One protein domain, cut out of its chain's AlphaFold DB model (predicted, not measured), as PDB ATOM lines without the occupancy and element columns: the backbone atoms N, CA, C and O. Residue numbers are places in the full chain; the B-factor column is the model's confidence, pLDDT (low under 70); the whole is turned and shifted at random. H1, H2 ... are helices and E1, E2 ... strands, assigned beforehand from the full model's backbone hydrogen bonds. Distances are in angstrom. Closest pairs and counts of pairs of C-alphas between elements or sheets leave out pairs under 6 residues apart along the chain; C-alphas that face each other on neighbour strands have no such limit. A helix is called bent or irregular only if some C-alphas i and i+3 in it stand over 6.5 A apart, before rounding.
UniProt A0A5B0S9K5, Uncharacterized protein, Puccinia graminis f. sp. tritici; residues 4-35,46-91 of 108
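AT A GLANCE: This is residues 4 to 35 and 46 to 91 of the 108 residues of an uncharacterized protein of Puccinia graminis f. sp. tritici (UniProt A0A5B0S9K5). A single sheet of five strands is folded back on itself like part of a barrel, with E1 and E4 making one wall, E3 and E2 the facing wall, and E5 the hinge between them. One short helix, H1, only grazes this curled sheet near one end, and the turn from E4 to E5, with Gly 76, lies at the opposite end. The printed part has 78 residues with one named helix and five named strands, in the order E1 H1 E2 E3 E4 E5. The sheet is mixed, in the order E1 E4 E5 E3 E2, and the class is mixed, helices and strands. The whole is compact, with a radius of gyration of the C-alphas of 12.3 A and spans of 35 by 26 by 21 A.

IN THESE COORDINATES: The longest strand, E4, covers residues 63 to 73 and measures 28.0 A from C-alpha 63 at (161.279, 204.634, 180.964) to C-alpha 73; it bends by 66 degrees at residue 70. E1, residues 4 to 10, measures 18.2 A and begins at C-alpha 4 at (142.957, 210.834, 177.338). E5 is residues 80 to 84, 13.5 A long, ending at C-alpha 84 at (148.847, 209.645, 170.031). E3 is residues 47 to 52, 15.9 A long, and E2 is residues 27 to 32, 16.0 A long. H1, residues 12 to 20, measures 12.3 A.

HOW THE PARTS SIT: The sheet is a folded sheet, bent back on itself into two leaves: E1 and E4 face E3 and E2, with 16 pairs of C-alphas within 11 A. The sheet is strongly twisted, and its edge strands are E1 and E2. The pairing of E4 is staggered: residues 63 to 69 pair with E1 and residues 70 to 73 with E5. E1 and E4 are antiparallel, with N 6 and O 67 within hydrogen-bond range at 2.9 A. E4 and E5 form an antiparallel hairpin, with N 72 and O 81 at 2.8 A. E5 and E3 are parallel, 18 degrees between directions, with N 50 and O 82 at 2.9 A. E3 and E2 are antiparallel, with N 30 and O 49 at 2.8 A. Across the fold, the closest C-alphas of E1 and E2, those of Ala 8 and Ser 32, are 8.0 A apart. H1 is on the sheet but only grazes it, with residues 12 to 19; its closest C-alphas to E2 are those of Val 18 and Leu 28, 6.5 A apart. Every O i to N i+4 pair in H1 is within hydrogen-bond range.

THE WHOLE: The two C-alphas farthest apart, those of Glu 61 and Gly 76, are 37.9 A apart. Residues 36 to 45 are not printed, in the link from E2 to E3; C-alphas 35 and 46 are 10.1 A apart across this cut. Of the links that are printed whole, none is long. The mean pLDDT of the printed part is 85.1, and residues 34 to 35 and 75 to 79 are under 70.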
ATOM      1  N   LEU A   4     142.417 211.603 176.227       74.69
ATOM      2  CA  LEU A   4     142.957 210.834 177.338       74.69
ATOM      3  C   LEU A   4     144.386 211.290 177.602       74.69
ATOM      4  O   LEU A   4     145.154 211.336 176.651       74.69
ATOM      5  N   ALA A   5     144.742 211.551 178.859       76.56
ATOM      6  CA  ALA A   5     146.129 211.664 179.307       76.56
ATOM      7  C   ALA A   5     146.485 210.445 180.172       76.56
ATOM      8  O   ALA A   5     145.705 210.071 181.052       76.56
ATOM      9  N   HIS A   6     147.623 209.805 179.906       79.06
ATOM     10  CA  HIS A   6     148.024 208.573 180.581       79.06
ATOM     11  C   HIS A   6     149.549 208.400 180.625       79.06
ATOM     12  O   HIS A   6     150.300 209.160 180.014       79.06
ATOM     13  N   PHE A   7     149.993 207.380 181.360       80.69
ATOM     14  CA  PHE A   7     151.394 207.002 181.520       80.69
ATOM     15  C   PHE A   7     151.556 205.511 181.222       80.69
ATOM     16  O   PHE A   7     150.709 204.715 181.617       80.69
ATOM     17  N   ALA A   8     152.649 205.133 180.566       82.44
ATOM     18  CA  ALA A   8     153.036 203.744 180.346       82.44
ATOM     19  C   ALA A   8     154.533 203.573 180.603       82.44
ATOM     20  O   ALA A   8     155.321 204.447 180.248       82.44
ATOM     21  N   PHE A   9     154.933 202.457 181.206       83.25
ATOM     22  CA  PHE A   9     156.346 202.106 181.289       83.25
ATOM     23  C   PHE A   9     156.766 201.399 180.000       83.25
ATOM     24  O   PHE A   9     156.086 200.483 179.542       83.25
ATOM     25  N   ILE A  10     157.867 201.851 179.408       87.06
ATOM     26  CA  ILE A  10     158.443 201.280 178.194       87.06
ATOM     27  C   ILE A  10     159.704 200.527 178.580       87.06
ATOM     28  O   ILE A  10     160.660 201.137 179.058       87.06
ATOM     29  N   ASP A  11     159.723 199.222 178.329       85.56
ATOM     30  CA  ASP A  11     160.914 198.410 178.547       85.56
ATOM     31  C   ASP A  11     162.065 198.815 177.608       85.56
ATOM     32  O   ASP A  11     161.826 199.146 176.437       85.56
ATOM     33  N   PRO A  12     163.331 198.698 178.058       86.88
ATOM     34  CA  PRO A  12     164.502 198.922 177.208       86.88
ATOM     35  C   PRO A  12     164.474 198.098 175.910       86.88
ATOM     36  O   PRO A  12     164.875 198.569 174.845       86.88
ATOM     37  N   SER A  13     163.972 196.859 175.972       90.31
ATOM     38  CA  SER A  13     163.878 195.955 174.816       90.31
ATOM     39  C   SER A  13     162.902 196.471 173.755       90.31
ATOM     40  O   SER A  13     163.236 196.461 172.566       90.31
ATOM     41  N   LEU A  14     161.743 196.975 174.184       90.81
ATOM     42  CA  LEU A  14     160.727 197.570 173.318       90.81
ATOM     43  C   LEU A  14     161.228 198.889 172.719       90.81
ATOM     44  O   LEU A  14     161.097 199.118 171.515       90.81
ATOM     45  N   ALA A  15     161.889 199.727 173.523       90.44
ATOM     46  CA  ALA A  15     162.523 200.948 173.033       90.44
ATOM     47  C   ALA A  15     163.583 200.645 171.958       90.44
ATOM     48  O   ALA A  15     163.625 201.296 170.911       90.44
ATOM     49  N   ALA A  16     164.410 199.617 172.174       93.00
ATOM     50  CA  ALA A  16     165.413 199.175 171.212       93.00
ATOM     51  C   ALA A  16     164.802 198.603 169.924       93.00
ATOM     52  O   ALA A  16     165.407 198.732 168.860       93.00
ATOM     53  N   GLU A  17     163.643 197.948 169.995       94.38
ATOM     54  CA  GLU A  17     162.913 197.463 168.821       94.38
ATOM     55  C   GLU A  17     162.407 198.622 167.960       94.38
ATOM     56  O   GLU A  17     162.723 198.694 166.773       94.38
ATOM     57  N   VAL A  18     161.714 199.586 168.565       94.06
ATOM     58  CA  VAL A  18     161.195 200.759 167.849       94.06
ATOM     59  C   VAL A  18     162.335 201.601 167.272       94.06
ATOM     60  O   VAL A  18     162.277 202.043 166.126       94.06
ATOM     61  N   ASN A  19     163.432 201.767 168.014       94.38
ATOM     62  CA  ASN A  19     164.610 202.498 167.543       94.38
ATOM     63  C   ASN A  19     165.353 201.812 166.379       94.38
ATOM     64  O   ASN A  19     166.144 202.482 165.705       94.38
ATOM     65  N   ARG A  20     165.123 200.511 166.136       95.12
ATOM     66  CA  ARG A  20     165.629 199.780 164.958       95.12
ATOM     67  C   ARG A  20     164.792 200.031 163.702       95.12
ATOM     68  O   ARG A  20     165.286 199.793 162.603       95.12
ATOM     69  N   MET A  21     163.561 200.523 163.843       94.44
ATOM     70  CA  MET A  21     162.717 200.882 162.706       94.44
ATOM     71  C   MET A  21     163.241 202.154 162.006       94.44
ATOM     72  O   MET A  21     163.839 203.023 162.666       94.44
ATOM     73  N   PRO A  22     162.999 202.301 160.685       94.56
ATOM     74  CA  PRO A  22     163.267 203.540 159.960       94.56
ATOM     75  C   PRO A  22     162.587 204.734 160.627       94.56
ATOM     76  O   PRO A  22     161.460 204.631 161.109       94.56
ATOM     77  N   GLU A  23     163.274 205.872 160.654       91.38
ATOM     78  CA  GLU A  23     162.832 207.061 161.391       91.38
ATOM     79  C   GLU A  23     161.445 207.563 160.968       91.38
ATOM     80  O   GLU A  23     160.629 207.902 161.825       91.38
ATOM     81  N   ASP A  24     161.150 207.517 159.669       92.25
ATOM     82  CA  ASP A  24     159.885 207.982 159.089       92.25
ATOM     83  C   ASP A  24     158.716 207.006 159.279       92.25
ATOM     84  O   ASP A  24     157.581 207.315 158.913       92.25
ATOM     85  N   SER A  25     158.969 205.823 159.846       90.00
ATOM     86  CA  SER A  25     157.960 204.782 160.051       90.00
ATOM     87  C   SER A  25     157.877 204.287 161.493       90.00
ATOM     88  O   SER A  25     157.223 203.276 161.736       90.00
ATOM     89  N   ARG A  26     158.550 204.936 162.453       93.19
ATOM     90  CA  ARG A  26     158.523 204.482 163.849       93.19
ATOM     91  C   ARG A  26     157.144 204.693 164.465       93.19
ATOM     92  O   ARG A  26     156.681 205.824 164.608       93.19
ATOM     93  N   THR A  27     156.541 203.604 164.913       93.44
ATOM     94  CA  THR A  27     155.324 203.610 165.722       93.44
ATOM     95  C   THR A  27     155.528 202.724 166.938       93.44
ATOM     96  O   THR A  27     156.071 201.625 166.843       93.44
ATOM     97  N   LEU A  28     155.100 203.213 168.097       92.44
ATOM     98  CA  LEU A  28     155.104 202.450 169.336       92.44
ATOM     99  C   LEU A  28     153.686 201.938 169.596       92.44
ATOM    100  O   LEU A  28     152.743 202.725 169.677       92.44
ATOM    101  N   HIS A  29     153.547 200.620 169.723       91.25
ATOM    102  CA  HIS A  29     152.277 199.961 170.006       91.25
ATOM    103  C   HIS A  29     152.264 199.468 171.450       91.25
ATOM    104  O   HIS A  29     153.162 198.738 171.863       91.25
ATOM    105  N   LEU A  30     151.246 199.866 172.211       87.12
ATOM    106  CA  LEU A  30     151.059 199.487 173.609       87.12
ATOM    107  C   LEU A  30     149.663 198.904 173.792       87.12
ATOM    108  O   LEU A  30     148.718 199.323 173.125       87.12
ATOM    109  N   ARG A  31     149.521 197.987 174.745       82.12
ATOM    110  CA  ARG A  31     148.220 197.508 175.208       82.12
ATOM    111  C   ARG A  31     148.126 197.735 176.707       82.12
ATOM    112  O   ARG A  31     148.996 197.282 177.445       82.12
ATOM    113  N   SER A  32     147.106 198.463 177.151       75.38
ATOM    114  CA  SER A  32     146.980 198.839 178.562       75.38
ATOM    115  C   SER A  32     145.528 199.028 178.993       75.38
ATOM    116  O   SER A  32     144.659 199.330 178.173       75.38
ATOM    117  N   THR A  33     145.257 198.819 180.282       74.12
ATOM    118  CA  THR A  33     144.029 199.277 180.938       74.12
ATOM    119  C   THR A  33     144.237 200.688 181.453       74.12
ATOM    120  O   THR A  33     145.280 200.991 182.013       74.12
ATOM    121  N   LEU A  34     143.213 201.535 181.373       68.94
ATOM    122  CA  LEU A  34     143.305 202.914 181.871       68.94
ATOM    123  C   LEU A  34     143.301 203.046 183.401       68.94
ATOM    124  O   LEU A  34     143.374 204.163 183.911       68.94
ATOM    125  N   ASN A  35     143.203 201.939 184.141       60.44
ATOM    126  CA  ASN A  35     143.332 201.948 185.593       60.44
ATOM    127  C   ASN A  35     144.751 201.564 186.011       60.44
ATOM    128  O   ASN A  35     145.239 200.485 185.684       60.44
ATOM    129  N   MET A  46     140.395 196.731 177.479       77.38
ATOM    130  CA  MET A  46     141.764 196.848 176.995       77.38
ATOM    131  C   MET A  46     141.817 197.877 175.879       77.38
ATOM    132  O   MET A  46     140.958 197.886 174.996       77.38
ATOM    133  N   TYR A  47     142.840 198.724 175.920       80.06
ATOM    134  CA  TYR A  47     143.047 199.753 174.918       80.06
ATOM    135  C   TYR A  47     144.287 199.434 174.102       80.06
ATOM    136  O   TYR A  47     145.364 199.235 174.668       80.06
ATOM    137  N   ASP A  48     144.131 199.434 172.781       86.56
ATOM    138  CA  ASP A  48     145.248 199.352 171.845       86.56
ATOM    139  C   ASP A  48     145.717 200.775 171.516       86.56
ATOM    140  O   ASP A  48     145.000 201.590 170.932       86.56
ATOM    141  N   ILE A  49     146.928 201.104 171.941       87.44
ATOM    142  CA  ILE A  49     147.484 202.455 171.893       87.44
ATOM    143  C   ILE A  49     148.570 202.477 170.832       87.44
ATOM    144  O   ILE A  49     149.508 201.687 170.875       87.44
ATOM    145  N   THR A  50     148.449 203.387 169.875       92.62
ATOM    146  CA  THR A  50     149.470 203.620 168.854       92.62
ATOM    147  C   THR A  50     150.003 205.032 169.003       92.62
ATOM    148  O   THR A  50     149.253 206.005 168.888       92.62
ATOM    149  N   VAL A  51     151.304 205.126 169.254       92.44
ATOM    150  CA  VAL A  51     152.029 206.379 169.428       92.44
ATOM    151  C   VAL A  51     152.908 206.618 168.212       92.44
ATOM    152  O   VAL A  51     153.764 205.798 167.871       92.44
ATOM    153  N   ASP A  52     152.687 207.749 167.553       93.94
ATOM    154  CA  ASP A  52     153.545 208.240 166.486       93.94
ATOM    155  C   ASP A  52     154.840 208.787 167.088       93.94
ATOM    156  O   ASP A  52     154.858 209.840 167.726       93.94
ATOM    157  N   VAL A  53     155.936 208.057 166.899       92.06
ATOM    158  CA  VAL A  53     157.256 208.421 167.436       92.06
ATOM    159  C   VAL A  53     158.254 208.725 166.317       92.06
ATOM    160  O   VAL A  53     159.468 208.679 166.518       92.06
ATOM    161  N   ARG A  54     157.748 209.049 165.121       92.50
ATOM    162  CA  ARG A  54     158.570 209.420 163.965       92.50
ATOM    163  C   ARG A  54     159.423 210.649 164.257       92.50
ATOM    164  O   ARG A  54     159.031 211.539 165.012       92.50
ATOM    165  N   GLY A  55     160.614 210.687 163.663       85.62
ATOM    166  CA  GLY A  55     161.566 211.791 163.843       85.62
ATOM    167  C   GLY A  55     162.211 211.869 165.234       85.62
ATOM    168  O   GLY A  55     163.001 212.772 165.498       85.62
ATOM    169  N   ARG A  56     161.885 210.949 166.155       88.31
ATOM    170  CA  ARG A  56     162.439 210.907 167.515       88.31
ATOM    171  C   ARG A  56     162.940 209.500 167.834       88.31
ATOM    172  O   ARG A  56     162.449 208.497 167.312       88.31
ATOM    173  N   ARG A  57     163.974 209.417 168.672       88.75
ATOM    174  CA  ARG A  57     164.406 208.156 169.290       88.75
ATOM    175  C   ARG A  57     163.807 208.043 170.681       88.75
ATOM    176  O   ARG A  57     163.732 209.037 171.400       88.75
ATOM    177  N   LEU A  58     163.426 206.827 171.054       90.88
ATOM    178  CA  LEU A  58     163.063 206.502 172.429       90.88
ATOM    179  C   LEU A  58     164.339 206.361 173.277       90.88
ATOM    180  O   LEU A  58     165.376 205.967 172.728       90.88
ATOM    181  N   PRO A  59     164.301 206.651 174.588       89.88
ATOM    182  CA  PRO A  59     165.433 206.406 175.479       89.88
ATOM    183  C   PRO A  59     165.860 204.933 175.457       89.88
ATOM    184  O   PRO A  59     165.023 204.038 175.540       89.88
ATOM    185  N   SER A  60     167.165 204.672 175.344       86.81
ATOM    186  CA  SER A  60     167.717 203.310 175.230       86.81
ATOM    187  C   SER A  60     167.403 202.432 176.442       86.81
ATOM    188  O   SER A  60     167.176 201.238 176.290       86.81
ATOM    189  N   GLU A  61     167.373 203.043 177.625       85.00
ATOM    190  CA  GLU A  61     167.074 202.392 178.906       85.00
ATOM    191  C   GLU A  61     165.564 202.235 179.149       85.00
ATOM    192  O   GLU A  61     165.145 201.840 180.233       85.00
ATOM    193  N   GLY A  62     164.727 202.580 178.165       87.06
ATOM    194  CA  GLY A  62     163.290 202.672 178.372       87.06
ATOM    195  C   GLY A  62     162.919 203.802 179.339       87.06
ATOM    196  O   GLY A  62     163.656 204.776 179.506       87.06
ATOM    197  N   GLY A  63     161.746 203.690 179.954       85.25
ATOM    198  CA  GLY A  63     161.279 204.634 180.964       85.25
ATOM    199  C   GLY A  63     159.789 204.925 180.886       85.25
ATOM    200  O   GLY A  63     159.052 204.343 180.089       85.25
ATOM    201  N   TRP A  64     159.341 205.849 181.730       85.38
ATOM    202  CA  TRP A  64     157.951 206.282 181.742       85.38
ATOM    203  C   TRP A  64     157.663 207.203 180.564       85.38
ATOM    204  O   TRP A  64     158.261 208.266 180.431       85.38
ATOM    205  N   LEU A  65     156.714 206.791 179.738       86.94
ATOM    206  CA  LEU A  65     156.111 207.579 178.681       86.94
ATOM    207  C   LEU A  65     154.852 208.243 179.231       86.94
ATOM    208  O   LEU A  65     153.928 207.550 179.651       86.94
ATOM    209  N   SER A  66     154.789 209.569 179.187       88.50
ATOM    210  CA  SER A  66     153.541 210.319 179.318       88.50
ATOM    211  C   SER A  66     152.964 210.565 177.934       88.50
ATOM    212  O   SER A  66     153.707 210.923 177.020       88.50
ATOM    213  N   PHE A  67     151.657 210.398 177.756       88.06
ATOM    214  CA  PHE A  67     151.014 210.707 176.486       88.06
ATOM    215  C   PHE A  67     149.594 211.244 176.637       88.06
ATOM    216  O   PHE A  67     148.884 210.925 177.589       88.06
ATOM    217  N   HIS A  68     149.167 212.024 175.648       89.69
ATOM    218  CA  HIS A  68     147.803 212.462 175.444       89.69
ATOM    219  C   HIS A  68     147.313 212.073 174.046       89.69
ATOM    220  O   HIS A  68     147.956 212.348 173.037       89.69
ATOM    221  N   GLY A  69     146.165 211.405 173.984       88.00
ATOM    222  CA  GLY A  69     145.673 210.791 172.757       88.00
ATOM    223  C   GLY A  69     144.175 210.926 172.553       88.00
ATOM    224  O   GLY A  69     143.419 211.349 173.434       88.00
ATOM    225  N   LYS A  70     143.745 210.555 171.351       88.12
ATOM    226  CA  LYS A  70     142.347 210.577 170.922       88.12
ATOM    227  C   LYS A  70     141.777 209.174 171.033       88.12
ATOM    228  O   LYS A  70     142.302 208.256 170.400       88.12
ATOM    229  N   LEU A  71     140.708 209.031 171.813       84.69
ATOM    230  CA  LEU A  71     139.986 207.770 171.941       84.69
ATOM    231  C   LEU A  71     139.097 207.539 170.712       84.69
ATOM    232  O   LEU A  71     138.311 208.413 170.332       84.69
ATOM    233  N   GLY A  72     139.203 206.349 170.132       82.44
ATOM    234  CA  GLY A  72     138.348 205.851 169.064       82.44
ATOM    235  C   GLY A  72     137.790 204.465 169.385       82.44
ATOM    236  O   GLY A  72     138.301 203.748 170.242       82.44
ATOM    237  N   VAL A  73     136.726 204.100 168.672       76.94
ATOM    238  CA  VAL A  73     136.136 202.755 168.685       76.94
ATOM    239  C   VAL A  73     136.280 202.199 167.280       76.94
ATOM    240  O   VAL A  73     135.906 202.874 166.314       76.94
ATOM    241  N   LYS A  74     136.849 201.002 167.133       70.38
ATOM    242  CA  LYS A  74     136.939 200.369 165.817       70.38
ATOM    243  C   LYS A  74     135.584 199.746 165.482       70.38
ATOM    244  O   LYS A  74     135.026 198.988 166.263       70.38
ATOM    245  N   ALA A  75     135.010 200.108 164.337       62.31
ATOM    246  CA  ALA A  75     133.683 199.627 163.959       62.31
ATOM    247  C   ALA A  75     133.673 198.091 163.843       62.31
ATOM    248  O   ALA A  75     134.452 197.530 163.076       62.31
ATOM    249  N   GLY A  76     132.779 197.431 164.587       64.12
ATOM    250  CA  GLY A  76     132.629 195.970 164.584       64.12
ATOM    251  C   GLY A  76     133.528 195.212 165.566       64.12
ATOM    252  O   GLY A  76     133.443 193.990 165.621       64.12
ATOM    253  N   GLU A  77     134.352 195.909 166.349       62.38
ATOM    254  CA  GLU A  77     135.162 195.331 167.421       62.38
ATOM    255  C   GLU A  77     134.874 196.103 168.719       62.38
ATOM    256  O   GLU A  77     134.902 197.333 168.720       62.38
ATOM    257  N   ASP A  78     134.665 195.415 169.846       64.06
ATOM    258  CA  ASP A  78     134.611 196.039 171.187       64.06
ATOM    259  C   ASP A  78     136.010 196.512 171.653       64.06
ATOM    260  O   ASP A  78     136.347 196.506 172.837       64.06
ATOM    261  N   VAL A  79     136.870 196.892 170.703       65.75
ATOM    262  CA  VAL A  79     138.252 197.303 170.926       65.75
ATOM    263  C   VAL A  79     138.316 198.820 170.862       65.75
ATOM    264  O   VAL A  79     138.102 199.457 169.822       65.75
ATOM    265  N   LEU A  80     138.629 199.398 172.015       79.75
ATOM    266  CA  LEU A  80     138.930 200.810 172.153       79.75
ATOM    267  C   LEU A  80     140.381 201.034 171.733       79.75
ATOM    268  O   LEU A  80     141.282 200.331 172.188       79.75
ATOM    269  N   PHE A  81     140.622 202.012 170.866       85.50
ATOM    270  CA  PHE A  81     141.976 202.359 170.448       85.50
ATOM    271  C   PHE A  81     142.290 203.814 170.754       85.50
ATOM    272  O   PHE A  81     141.414 204.682 170.753       85.50
ATOM    273  N   ILE A  82     143.562 204.087 171.015       86.88
ATOM    274  CA  ILE A  82     144.056 205.428 171.302       86.88
ATOM    275  C   ILE A  82     145.146 205.752 170.294       86.88
ATOM    276  O   ILE A  82     146.116 205.013 170.142       86.88
ATOM    277  N   THR A  83     144.986 206.879 169.611       89.12
ATOM    278  CA  THR A  83     146.026 207.426 168.734       89.12
ATOM    279  C   THR A  83     146.688 208.610 169.414       89.12
ATOM    280  O   THR A  83     146.006 209.524 169.883       89.12
ATOM    281  N   VAL A  84     148.013 208.577 169.481       89.56
ATOM    282  CA  VAL A  84     148.847 209.645 170.031       89.56
ATOM    283  C   VAL A  84     149.714 210.170 168.896       89.56
ATOM    284  O   VAL A  84     150.415 209.398 168.241       89.56
ATOM    285  N   ASP A  85     149.628 211.469 168.631       90.69
ATOM    286  CA  ASP A  85     150.449 212.118 167.608       90.69
ATOM    287  C   ASP A  85     151.880 212.388 168.111       90.69
ATOM    288  O   ASP A  85     152.194 212.176 169.281       90.69
ATOM    289  N   SER A  86     152.764 212.861 167.230       87.50
ATOM    290  CA  SER A  86     154.185 213.067 167.551       87.50
ATOM    291  C   SER A  86     154.466 214.162 168.586       87.50
ATOM    292  O   SER A  86     155.561 214.195 169.152       87.50
ATOM    293  N   GLN A  87     153.499 215.049 168.838       87.50
ATOM    294  CA  GLN A  87     153.540 216.068 169.895       87.50
ATOM    295  C   GLN A  87     152.799 215.603 171.157       87.50
ATOM    296  O   GLN A  87     152.882 216.226 172.213       87.50
ATOM    297  N   GLY A  88     152.097 214.479 171.035       87.69
ATOM    298  CA  GLY A  88     151.229 213.860 172.008       87.69
ATOM    299  C   GLY A  88     151.942 213.226 173.189       87.69
ATOM    300  O   GLY A  88     151.265 212.721 174.072       87.69
ATOM    301  N   TRP A  89     153.274 213.176 173.224       91.62
ATOM    302  CA  TRP A  89     153.997 212.368 174.200       91.62
ATOM    303  C   TRP A  89     155.359 212.925 174.596       91.62
ATOM    304  O   TRP A  89     156.028 213.630 173.831       91.62
ATOM    305  N   ASP A  90     155.788 212.530 175.792       90.69
ATOM    306  CA  ASP A  90     157.110 212.840 176.310       90.69
ATOM    307  C   ASP A  90     157.620 211.791 177.310       90.69
ATOM    308  O   ASP A  90     156.834 211.064 177.920       90.69
ATOM    309  N   PHE A  91     158.941 211.737 177.491       85.06
ATOM    310  CA  PHE A  91     159.573 211.018 178.599       85.06
ATOM    311  C   PHE A  91     159.978 212.043 179.658       85.06
ATOM    312  O   PHE A  91     161.020 212.687 179.498       85.06
TER     313      PHE A  91